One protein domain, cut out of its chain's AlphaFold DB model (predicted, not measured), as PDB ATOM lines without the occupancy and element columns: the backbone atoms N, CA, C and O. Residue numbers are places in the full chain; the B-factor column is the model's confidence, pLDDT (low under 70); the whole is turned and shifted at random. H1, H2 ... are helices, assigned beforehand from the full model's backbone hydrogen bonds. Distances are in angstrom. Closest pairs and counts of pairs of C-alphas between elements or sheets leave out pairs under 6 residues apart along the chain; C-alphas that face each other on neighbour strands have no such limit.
ATOM      1  N   GLU A  12      77.176 -58.788  80.667       69.88
ATOM      2  CA  GLU A  12      76.688 -57.602  79.932       69.88
ATOM      3  C   GLU A  12      75.246 -57.792  79.421       69.88
ATOM      4  O   GLU A  12      74.445 -56.860  79.482       69.88
ATOM      5  N   ASP A  13      74.897 -59.011  78.992       75.33
ATOM      6  CA  ASP A  13      73.565 -59.362  78.486       75.33
ATOM      7  C   ASP A  13      72.464 -59.237  79.562       75.33
ATOM      8  O   ASP A  13      71.358 -58.769  79.270       75.33
ATOM      9  N   ASP A  14      72.759 -59.609  80.813       78.81
ATOM     10  CA  ASP A  14      71.804 -59.510  81.925       78.81
ATOM     11  C   ASP A  14      71.619 -58.050  82.363       78.81
ATOM     12  O   ASP A  14      70.506 -57.630  82.702       78.81
ATOM     13  N   LEU A  15      72.688 -57.247  82.309       79.63
ATOM     14  CA  LEU A  15      72.622 -55.818  82.607       79.63
ATOM     15  C   LEU A  15      71.791 -55.064  81.563       79.63
ATOM     16  O   LEU A  15      70.935 -54.258  81.933       79.63
ATOM     17  N   ASP A  16      72.013 -55.340  80.276       80.74
ATOM     18  CA  ASP A  16      71.256 -54.719  79.184       80.74
ATOM     19  C   ASP A  16      69.772 -55.107  79.257       80.74
ATOM     20  O   ASP A  16      68.893 -54.255  79.094       80.74
ATOM     21  N   GLY A  17      69.475 -56.367  79.597       83.65
ATOM     22  CA  GLY A  17      68.112 -56.835  79.850       83.65
ATOM     23  C   GLY A  17      67.437 -56.091  81.004       83.65
ATOM     24  O   GLY A  17      66.330 -55.567  80.846       83.65
ATOM     25  N   ALA A  18      68.123 -55.969  82.145       84.43
ATOM     26  CA  ALA A  18      67.612 -55.245  83.306       84.43
ATOM     27  C   ALA A  18      67.396 -53.753  83.012       84.43
ATOM     28  O   ALA A  18      66.391 -53.179  83.437       84.43
ATOM     29  N   LEU A  19      68.301 -53.121  82.258       85.11
ATOM     30  CA  LEU A  19      68.177 -51.717  81.869       85.11
ATOM     31  C   LEU A  19      67.011 -51.498  80.895       85.11
ATOM     32  O   LEU A  19      66.331 -50.476  80.972       85.11
ATOM     33  N   HIS A  20      66.755 -52.462  80.008       85.18
ATOM     34  CA  HIS A  20      65.654 -52.409  79.050       85.18
ATOM     35  C   HIS A  20      64.283 -52.666  79.706       85.18
ATOM     36  O   HIS A  20      63.270 -52.138  79.240       85.18
ATOM     37  N   GLU A  21      64.214 -53.468  80.772       87.24
ATOM     38  CA  GLU A  21      62.975 -53.700  81.533       87.24
ATOM     39  C   GLU A  21      62.713 -52.647  82.623       87.24
ATOM     40  O   GLU A  21      61.577 -52.518  83.092       87.24
ATOM     41  N   ALA A  22      63.729 -51.874  83.020       86.97
ATOM     42  CA  ALA A  22      63.601 -50.868  84.068       86.97
ATOM     43  C   ALA A  22      62.605 -49.749  83.691       86.97
ATOM     44  O   ALA A  22      62.613 -49.238  82.567       86.97
ATOM     45  N   PRO A  23      61.756 -49.301  84.634       85.36
ATOM     46  CA  PRO A  23      60.847 -48.195  84.380       85.36
ATOM     47  C   PRO A  23      61.626 -46.880  84.225       85.36
ATOM     48  O   PRO A  23      62.580 -46.609  84.954       85.36
ATOM     49  N   GLU A  24      61.172 -46.012  83.316       84.69
ATOM     50  CA  GLU A  24      61.891 -44.778  82.948       84.69
ATOM     51  C   GLU A  24      62.187 -43.862  84.149       84.69
ATOM     52  O   GLU A  24      63.245 -43.238  84.216       84.69
ATOM     53  N   LYS A  25      61.300 -43.843  85.149       84.84
ATOM     54  CA  LYS A  25      61.504 -43.109  86.402       84.84
ATOM     55  C   LYS A  25      62.779 -43.541  87.137       84.84
ATOM     56  O   LYS A  25      63.511 -42.683  87.628       84.84
ATOM     57  N   ASP A  26      63.033 -44.843  87.208       85.86
ATOM     58  CA  ASP A  26      64.189 -45.381  87.924       85.86
ATOM     59  C   ASP A  26      65.473 -45.089  87.141       85.86
ATOM     60  O   ASP A  26      66.498 -44.780  87.742       85.86
ATOM     61  N   LEU A  27      65.403 -45.068  85.803       88.35
ATOM     62  CA  LEU A  27      66.511 -44.631  84.948       88.35
ATOM     63  C   LEU A  27      66.850 -43.149  85.161       88.35
ATOM     64  O   LEU A  27      68.026 -42.788  85.192       88.35
ATOM     65  N   VAL A  28      65.846 -42.284  85.334       86.20
ATOM     66  CA  VAL A  28      66.044 -40.856  85.642       86.20
ATOM     67  C   VAL A  28      66.717 -40.676  87.007       86.20
ATOM     68  O   VAL A  28      67.658 -39.887  87.130       86.20
ATOM     69  N   ASP A  29      66.281 -41.424  88.023       86.21
ATOM     70  CA  ASP A  29      66.921 -41.425  89.344       86.21
ATOM     71  C   ASP A  29      68.369 -41.938  89.263       86.21
ATOM     72  O   ASP A  29      69.283 -41.296  89.792       86.21
ATOM     73  N   LEU A  30      68.605 -43.026  88.523       88.46
ATOM     74  CA  LEU A  30      69.936 -43.588  88.293       88.46
ATOM     75  C   LEU A  30      70.858 -42.580  87.593       88.46
ATOM     76  O   LEU A  30      71.980 -42.355  88.042       88.46
ATOM     77  N   ALA A  31      70.375 -41.919  86.538       88.01
ATOM     78  CA  ALA A  31      71.099 -40.873  85.821       88.01
ATOM     79  C   ALA A  31      71.476 -39.706  86.748       88.01
ATOM     80  O   ALA A  31      72.567 -39.143  86.638       88.01
ATOM     81  N   GLY A  32      70.603 -39.359  87.697       87.40
ATOM     82  CA  GLY A  32      70.873 -38.324  88.687       87.40
ATOM     83  C   GLY A  32      71.956 -38.738  89.684       87.40
ATOM     84  O   GLY A  32      72.862 -37.949  89.953       87.40
ATOM     85  N   ILE A  33      71.916 -39.987  90.158       86.03
ATOM     86  CA  ILE A  33      72.949 -40.578  91.024       86.03
ATOM     87  C   ILE A  33      74.302 -40.653  90.297       86.03
ATOM     88  O   ILE A  33      75.334 -40.327  90.878       86.03
ATOM     89  N   LEU A  34      74.293 -41.015  89.011       88.26
ATOM     90  CA  LEU A  34      75.471 -41.078  88.136       88.26
ATOM     91  C   LEU A  34      76.008 -39.697  87.721       88.26
ATOM     92  O   LEU A  34      77.059 -39.611  87.087       88.26
ATOM     93  N   GLY A  35      75.317 -38.604  88.054       84.80
ATOM     94  CA  GLY A  35      75.768 -37.249  87.731       84.80
ATOM     95  C   GLY A  35      75.506 -36.812  86.282       84.80
ATOM     96  O   GLY A  35      76.084 -35.821  85.819       84.80
ATOM     97  N   MET A  36      74.617 -37.502  85.561       85.97
ATOM     98  CA  MET A  36      74.236 -37.208  84.174       85.97
ATOM     99  C   MET A  36      73.298 -35.991  84.061       85.97
ATOM    100  O   MET A  36      72.232 -36.044  83.455       85.97
ATOM    101  N   HIS A  37      73.718 -34.849  84.607       82.09
ATOM    102  CA  HIS A  37      72.967 -33.589  84.589       82.09
ATOM    103  C   HIS A  37      72.601 -33.097  83.176       82.09
ATOM    104  O   HIS A  37      71.627 -32.373  83.025       82.09
ATOM    105  N   ASN A  38      73.341 -33.503  82.138       80.89
ATOM    106  CA  ASN A  38      73.049 -33.140  80.745       80.89
ATOM    107  C   ASN A  38      71.785 -33.809  80.181       80.89
ATOM    108  O   ASN A  38      71.245 -33.327  79.189       80.89
ATOM    109  N   LEU A  39      71.339 -34.919  80.778       79.75
ATOM    110  CA  LEU A  39      70.142 -35.658  80.366       79.75
ATOM    111  C   LEU A  39      68.912 -35.292  81.205       79.75
ATOM    112  O   LEU A  39      67.807 -35.725  80.891       79.75
ATOM    113  N   LEU A  40      69.103 -34.518  82.276       82.62
ATOM    114  CA  LEU A  40      68.091 -34.242  83.286       82.62
ATOM    115  C   LEU A  40      67.777 -32.754  83.362       82.62
ATOM    116  O   LEU A  40      68.649 -31.896  83.220       82.62
ATOM    117  N   ASN A  41      66.527 -32.429  83.673       81.91
ATOM    118  CA  ASN A  41      66.195 -31.069  84.069       81.91
ATOM    119  C   ASN A  41      66.693 -30.778  85.502       81.91
ATOM    120  O   ASN A  41      67.031 -31.676  86.279       81.91
ATOM    121  N   GLN A  42      66.736 -29.497  85.875       81.74
ATOM    122  CA  GLN A  42      67.291 -29.084  87.165       81.74
ATOM    123  C   GLN A  42      66.513 -29.645  88.367       81.74
ATOM    124  O   GLN A  42      67.120 -29.948  89.394       81.74
ATOM    125  N   SER A  43      65.196 -29.815  88.244       83.83
ATOM    126  CA  SER A  43      64.364 -30.410  89.290       83.83
ATOM    127  C   SER A  43      64.653 -31.901  89.459       83.83
ATOM    128  O   SER A  43      64.827 -32.347  90.591       83.83
ATOM    129  N   GLN A  44      64.790 -32.640  88.355       84.88
ATOM    130  CA  GLN A  44      65.130 -34.065  88.356       84.88
ATOM    131  C   GLN A  44      66.494 -34.322  88.994       84.88
ATOM    132  O   GLN A  44      66.612 -35.117  89.930       84.88
ATOM    133  N   TYR A  45      67.512 -33.580  88.545       85.75
ATOM    134  CA  TYR A  45      68.865 -33.685  89.087       85.75
ATOM    135  C   TYR A  45      68.904 -33.347  90.585       85.75
ATOM    136  O   TYR A  45      69.513 -34.063  91.378       85.75
ATOM    137  N   TYR A  46      68.209 -32.284  91.002       85.87
ATOM    138  CA  TYR A  46      68.139 -31.898  92.411       85.87
ATOM    139  C   TYR A  46      67.435 -32.947  93.282       85.87
ATOM    140  O   TYR A  46      67.881 -33.207  94.401       85.87
ATOM    141  N   ASN A  47      66.351 -33.549  92.788       87.15
ATOM    142  CA  ASN A  47      65.622 -34.602  93.492       87.15
ATOM    143  C   ASN A  47      66.492 -35.840  93.711       87.15
ATOM    144  O   ASN A  47      66.611 -36.291  94.854       87.15
ATOM    145  N   ALA A  48      67.183 -36.299  92.664       85.16
ATOM    146  CA  ALA A  48      68.097 -37.434  92.752       85.16
ATOM    147  C   ALA A  48      69.220 -37.171  93.771       85.16
ATOM    148  O   ALA A  48      69.477 -37.996  94.647       85.16
ATOM    149  N   LEU A  49      69.809 -35.968  93.759       84.40
ATOM    150  CA  LEU A  49      70.844 -35.571  94.723       84.40
ATOM    151  C   LEU A  49      70.330 -35.524  96.175       84.40
ATOM    152  O   LEU A  49      71.087 -35.699  97.127       84.40
ATOM    153  N   LYS A  50      69.033 -35.255  96.356       85.66
ATOM    154  CA  LYS A  50      68.351 -35.217  97.658       85.66
ATOM    155  C   LYS A  50      67.830 -36.587  98.102       85.66
ATOM    156  O   LYS A  50      67.240 -36.652  99.180       85.66
ATOM    157  N   GLY A  51      67.998 -37.640  97.295       82.95
ATOM    158  CA  GLY A  51      67.405 -38.957  97.537       82.95
ATOM    159  C   GLY A  51      65.874 -38.935  97.532       82.95
ATOM    160  O   GLY A  51      65.234 -39.763  98.176       82.95
ATOM    161  N   LYS A  52      65.273 -37.942  96.867       81.45
ATOM    162  CA  LYS A  52      63.828 -37.867  96.663       81.45
ATOM    163  C   LYS A  52      63.518 -38.518  95.324       81.45
ATOM    164  O   LYS A  52      64.059 -38.078  94.318       81.45
ATOM    165  N   GLY A  53      62.644 -39.520  95.319       73.80
ATOM    166  CA  GLY A  53      62.200 -40.128  94.065       73.80
ATOM    167  C   GLY A  53      61.495 -39.108  93.172       73.80
ATOM    168  O   GLY A  53      60.845 -38.185  93.675       73.80
ATOM    169  N   GLN A  54      61.607 -39.283  91.857       79.82
ATOM    170  CA  GLN A  54      60.977 -38.364  90.905       79.82
ATOM    171  C   GLN A  54      59.451 -38.384  91.013       79.82
ATOM    172  O   GLN A  54      58.834 -39.439  91.229       79.82
ATOM    173  N   ASP A  55      58.837 -37.217  90.834       75.32
ATOM    174  CA  ASP A  55      57.386 -37.059  90.767       75.32
ATOM    175  C   ASP A  55      56.945 -36.566  89.380       75.32
ATOM    176  O   ASP A  55      57.741 -36.063  88.585       75.32
ATOM    177  N   GLU A  56      55.653 -36.691  89.078       71.82
ATOM    178  CA  GLU A  56      55.113 -36.225  87.795       71.82
ATOM    179  C   GLU A  56      55.242 -34.702  87.605       71.82
ATOM    180  O   GLU A  56      55.248 -34.222  86.475       71.82
ATOM    181  N   THR A  57      55.379 -33.927  88.687       68.90
ATOM    182  CA  THR A  57      55.493 -32.460  88.616       68.90
ATOM    183  C   THR A  57      56.879 -31.987  88.183       68.90
ATOM    184  O   THR A  57      57.019 -30.912  87.601       68.90
ATOM    185  N   THR A  58      57.901 -32.800  88.441       66.00
ATOM    186  CA  THR A  58      59.306 -32.569  88.098       66.00
ATOM    187  C   THR A  58      59.715 -33.280  86.808       66.00
ATOM    188  O   THR A  58      60.725 -32.919  86.203       66.00
ATOM    189  N   GLY A  59      58.879 -34.208  86.336       68.73
ATOM    190  CA  GLY A  59      59.090 -35.022  85.149       68.73
ATOM    191  C   GLY A  59      59.698 -36.369  85.524       68.73
ATOM    192  O   GLY A  59      60.788 -36.438  86.083       68.73
ATOM    193  N   THR A  60      59.013 -37.451  85.176       71.37
ATOM    194  CA  THR A  60      59.474 -38.834  85.396       71.37
ATOM    195  C   THR A  60      60.184 -39.429  84.180       71.37
ATOM    196  O   THR A  60      60.542 -40.600  84.201       71.37
ATOM    197  N   THR A  61      60.360 -38.643  83.117       76.42
ATOM    198  CA  THR A  61      60.882 -39.080  81.819       76.42
ATOM    199  C   THR A  61      62.050 -38.200  81.366       76.42
ATOM    200  O   THR A  61      62.164 -37.035  81.766       76.42
ATOM    201  N   PHE A  62      62.897 -38.717  80.472       76.05
ATOM    202  CA  PHE A  62      63.989 -37.948  79.845       76.05
ATOM    203  C   PHE A  62      63.489 -36.943  78.800       76.05
ATOM    204  O   PHE A  62      64.229 -36.088  78.320       76.05
ATOM    205  N   SER A  63      62.201 -37.012  78.457       70.63
ATOM    206  CA  SER A  63      61.523 -36.053  77.580       70.63
ATOM    207  C   SER A  63      61.255 -34.696  78.251       70.63
ATOM    208  O   SER A  63      60.683 -33.799  77.625       70.63
ATOM    209  N   GLY A  64      61.688 -34.512  79.504       61.26
ATOM    210  CA  GLY A  64      61.657 -33.231  80.197       61.26
ATOM    211  C   GLY A  64      62.414 -32.155  79.420       61.26
ATOM    212  O   GLY A  64      63.640 -32.129  79.405       61.26
ATOM    213  N   VAL A  65      61.678 -31.236  78.788       56.67
ATOM    214  CA  VAL A  65      62.253 -30.073  78.101       56.67
ATOM    215  C   VAL A  65      63.161 -29.330  79.081       56.67
ATOM    216  O   VAL A  65      62.677 -28.790  80.078       56.67
ATOM    217  N   VAL A  66      64.464 -29.282  78.789       56.31
ATOM    218  CA  VAL A  66      65.433 -28.473  79.536       56.31
ATOM    219  C   VAL A  66      65.078 -27.005  79.310       56.31
ATOM    220  O   VAL A  66      65.475 -26.379  78.328       56.31
ATOM    221  N   ARG A  67      64.239 -26.461  80.192       57.90
ATOM    222  CA  ARG A  67      63.888 -25.044  80.201       57.90
ATOM    223  C   ARG A  67      64.961 -24.286  80.969       57.90
ATOM    224  O   ARG A  67      65.389 -24.716  82.039       57.90
ATOM    225  N   VAL A  68      65.388 -23.151  80.416       55.41
ATOM    226  CA  VAL A  68      66.219 -22.182  81.136       55.41
ATOM    227  C   VAL A  68      65.523 -21.828  82.448       55.41
ATOM    228  O   VAL A  68      64.310 -21.631  82.478       55.41
ATOM    229  N   PHE A  69      66.302 -21.770  83.525       62.00
ATOM    230  CA  PHE A  69      65.841 -21.353  84.842       62.00
ATOM    231  C   PHE A  69      65.121 -19.996  84.757       62.00
ATOM    232  O   PHE A  69      65.748 -18.971  84.484       62.00
ATOM    233  N   GLU A  70      63.809 -19.977  85.003       69.12
ATOM    234  CA  GLU A  70      63.076 -18.735  85.248       69.12
ATOM    235  C   GLU A  70      63.346 -18.304  86.688       69.12
ATOM    236  O   GLU A  70      62.876 -18.921  87.649       69.12
ATOM    237  N   ALA A  71      64.140 -17.243  86.843       71.23
ATOM    238  CA  ALA A  71      64.386 -16.656  88.147       71.23
ATOM    239  C   ALA A  71      63.050 -16.234  88.763       71.23
ATOM    240  O   ALA A  71      62.354 -15.365  88.236       71.23
ATOM    241  N   LYS A  72      62.697 -16.850  89.896       77.49
ATOM    242  CA  LYS A  72      61.564 -16.391  90.698       77.49
ATOM    243  C   LYS A  72      61.827 -14.939  91.077       77.49
ATOM    244  O   LYS A  72      62.756 -14.661  91.833       77.49
ATOM    245  N   VAL A  73      61.016 -14.027  90.547       78.38
ATOM    246  CA  VAL A  73      61.012 -12.629  90.975       78.38
ATOM    247  C   VAL A  73      60.461 -12.620  92.394       78.38
ATOM    248  O   VAL A  73      59.261 -12.793  92.608       78.38
ATOM    249  N   LEU A  74      61.358 -12.524  93.372       79.64
ATOM    250  CA  LEU A  74      60.963 -12.341  94.760       79.64
ATOM    251  C   LEU A  74      60.427 -10.912  94.905       79.64
ATOM    252  O   LEU A  74      61.084  -9.981  94.431       79.64
TER     253      LEU A  74
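This is residues 12 to 74 of the 133 residues of an uncharacterized protein of Onchocerca volvulus (UniProt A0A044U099). H2 and H3 cross to make a small helical core, H1 leads away from it with residues 12 to 18 sticking out at one end, and the long stretch 50 to 74 runs to Leu 74 at the other end. The 63 printed residues hold H1, H2 and H3 in that order, with no named strand; the class is all helix, though under half, 28 residues, are in them. It is only just loose, close to compact, with a radius of gyration of the C-alphas of 13.1 A, and spans 51 by 21 by 19 A.

Start at H1, residues 12 to 21, and go on to H2, residues 24 to 33: they are close but not clearly touching, C-alphas 19 and 27 being closest at 7.9 A, at a steep tilt of 59 degrees, opposite ways. Next, H3, residues 42 to 49, touches H2, closest at the C-alphas of Gly 32 and Ala 48, 5.0 A, only just about perpendicular at 72 degrees. H1 and H3 are apart. In H1, H2 and H3 every O i to N i+4 pair is within hydrogen-bond range.

Find C-alpha 12 at (76.688, -57.602, 79.932); H1 runs 14.3 A from there, H2 also 14.3 A, and H3 10.6 A to C-alpha 49 at (70.844, -35.571, 94.723).

The C-alphas of Asp 13 and Leu 74 are farthest apart, 51.3 A. The printed part has no cut, and neither link between helices is long. Look for pLDDT under 70 at residues 12, 57 to 59 and 64 to 70.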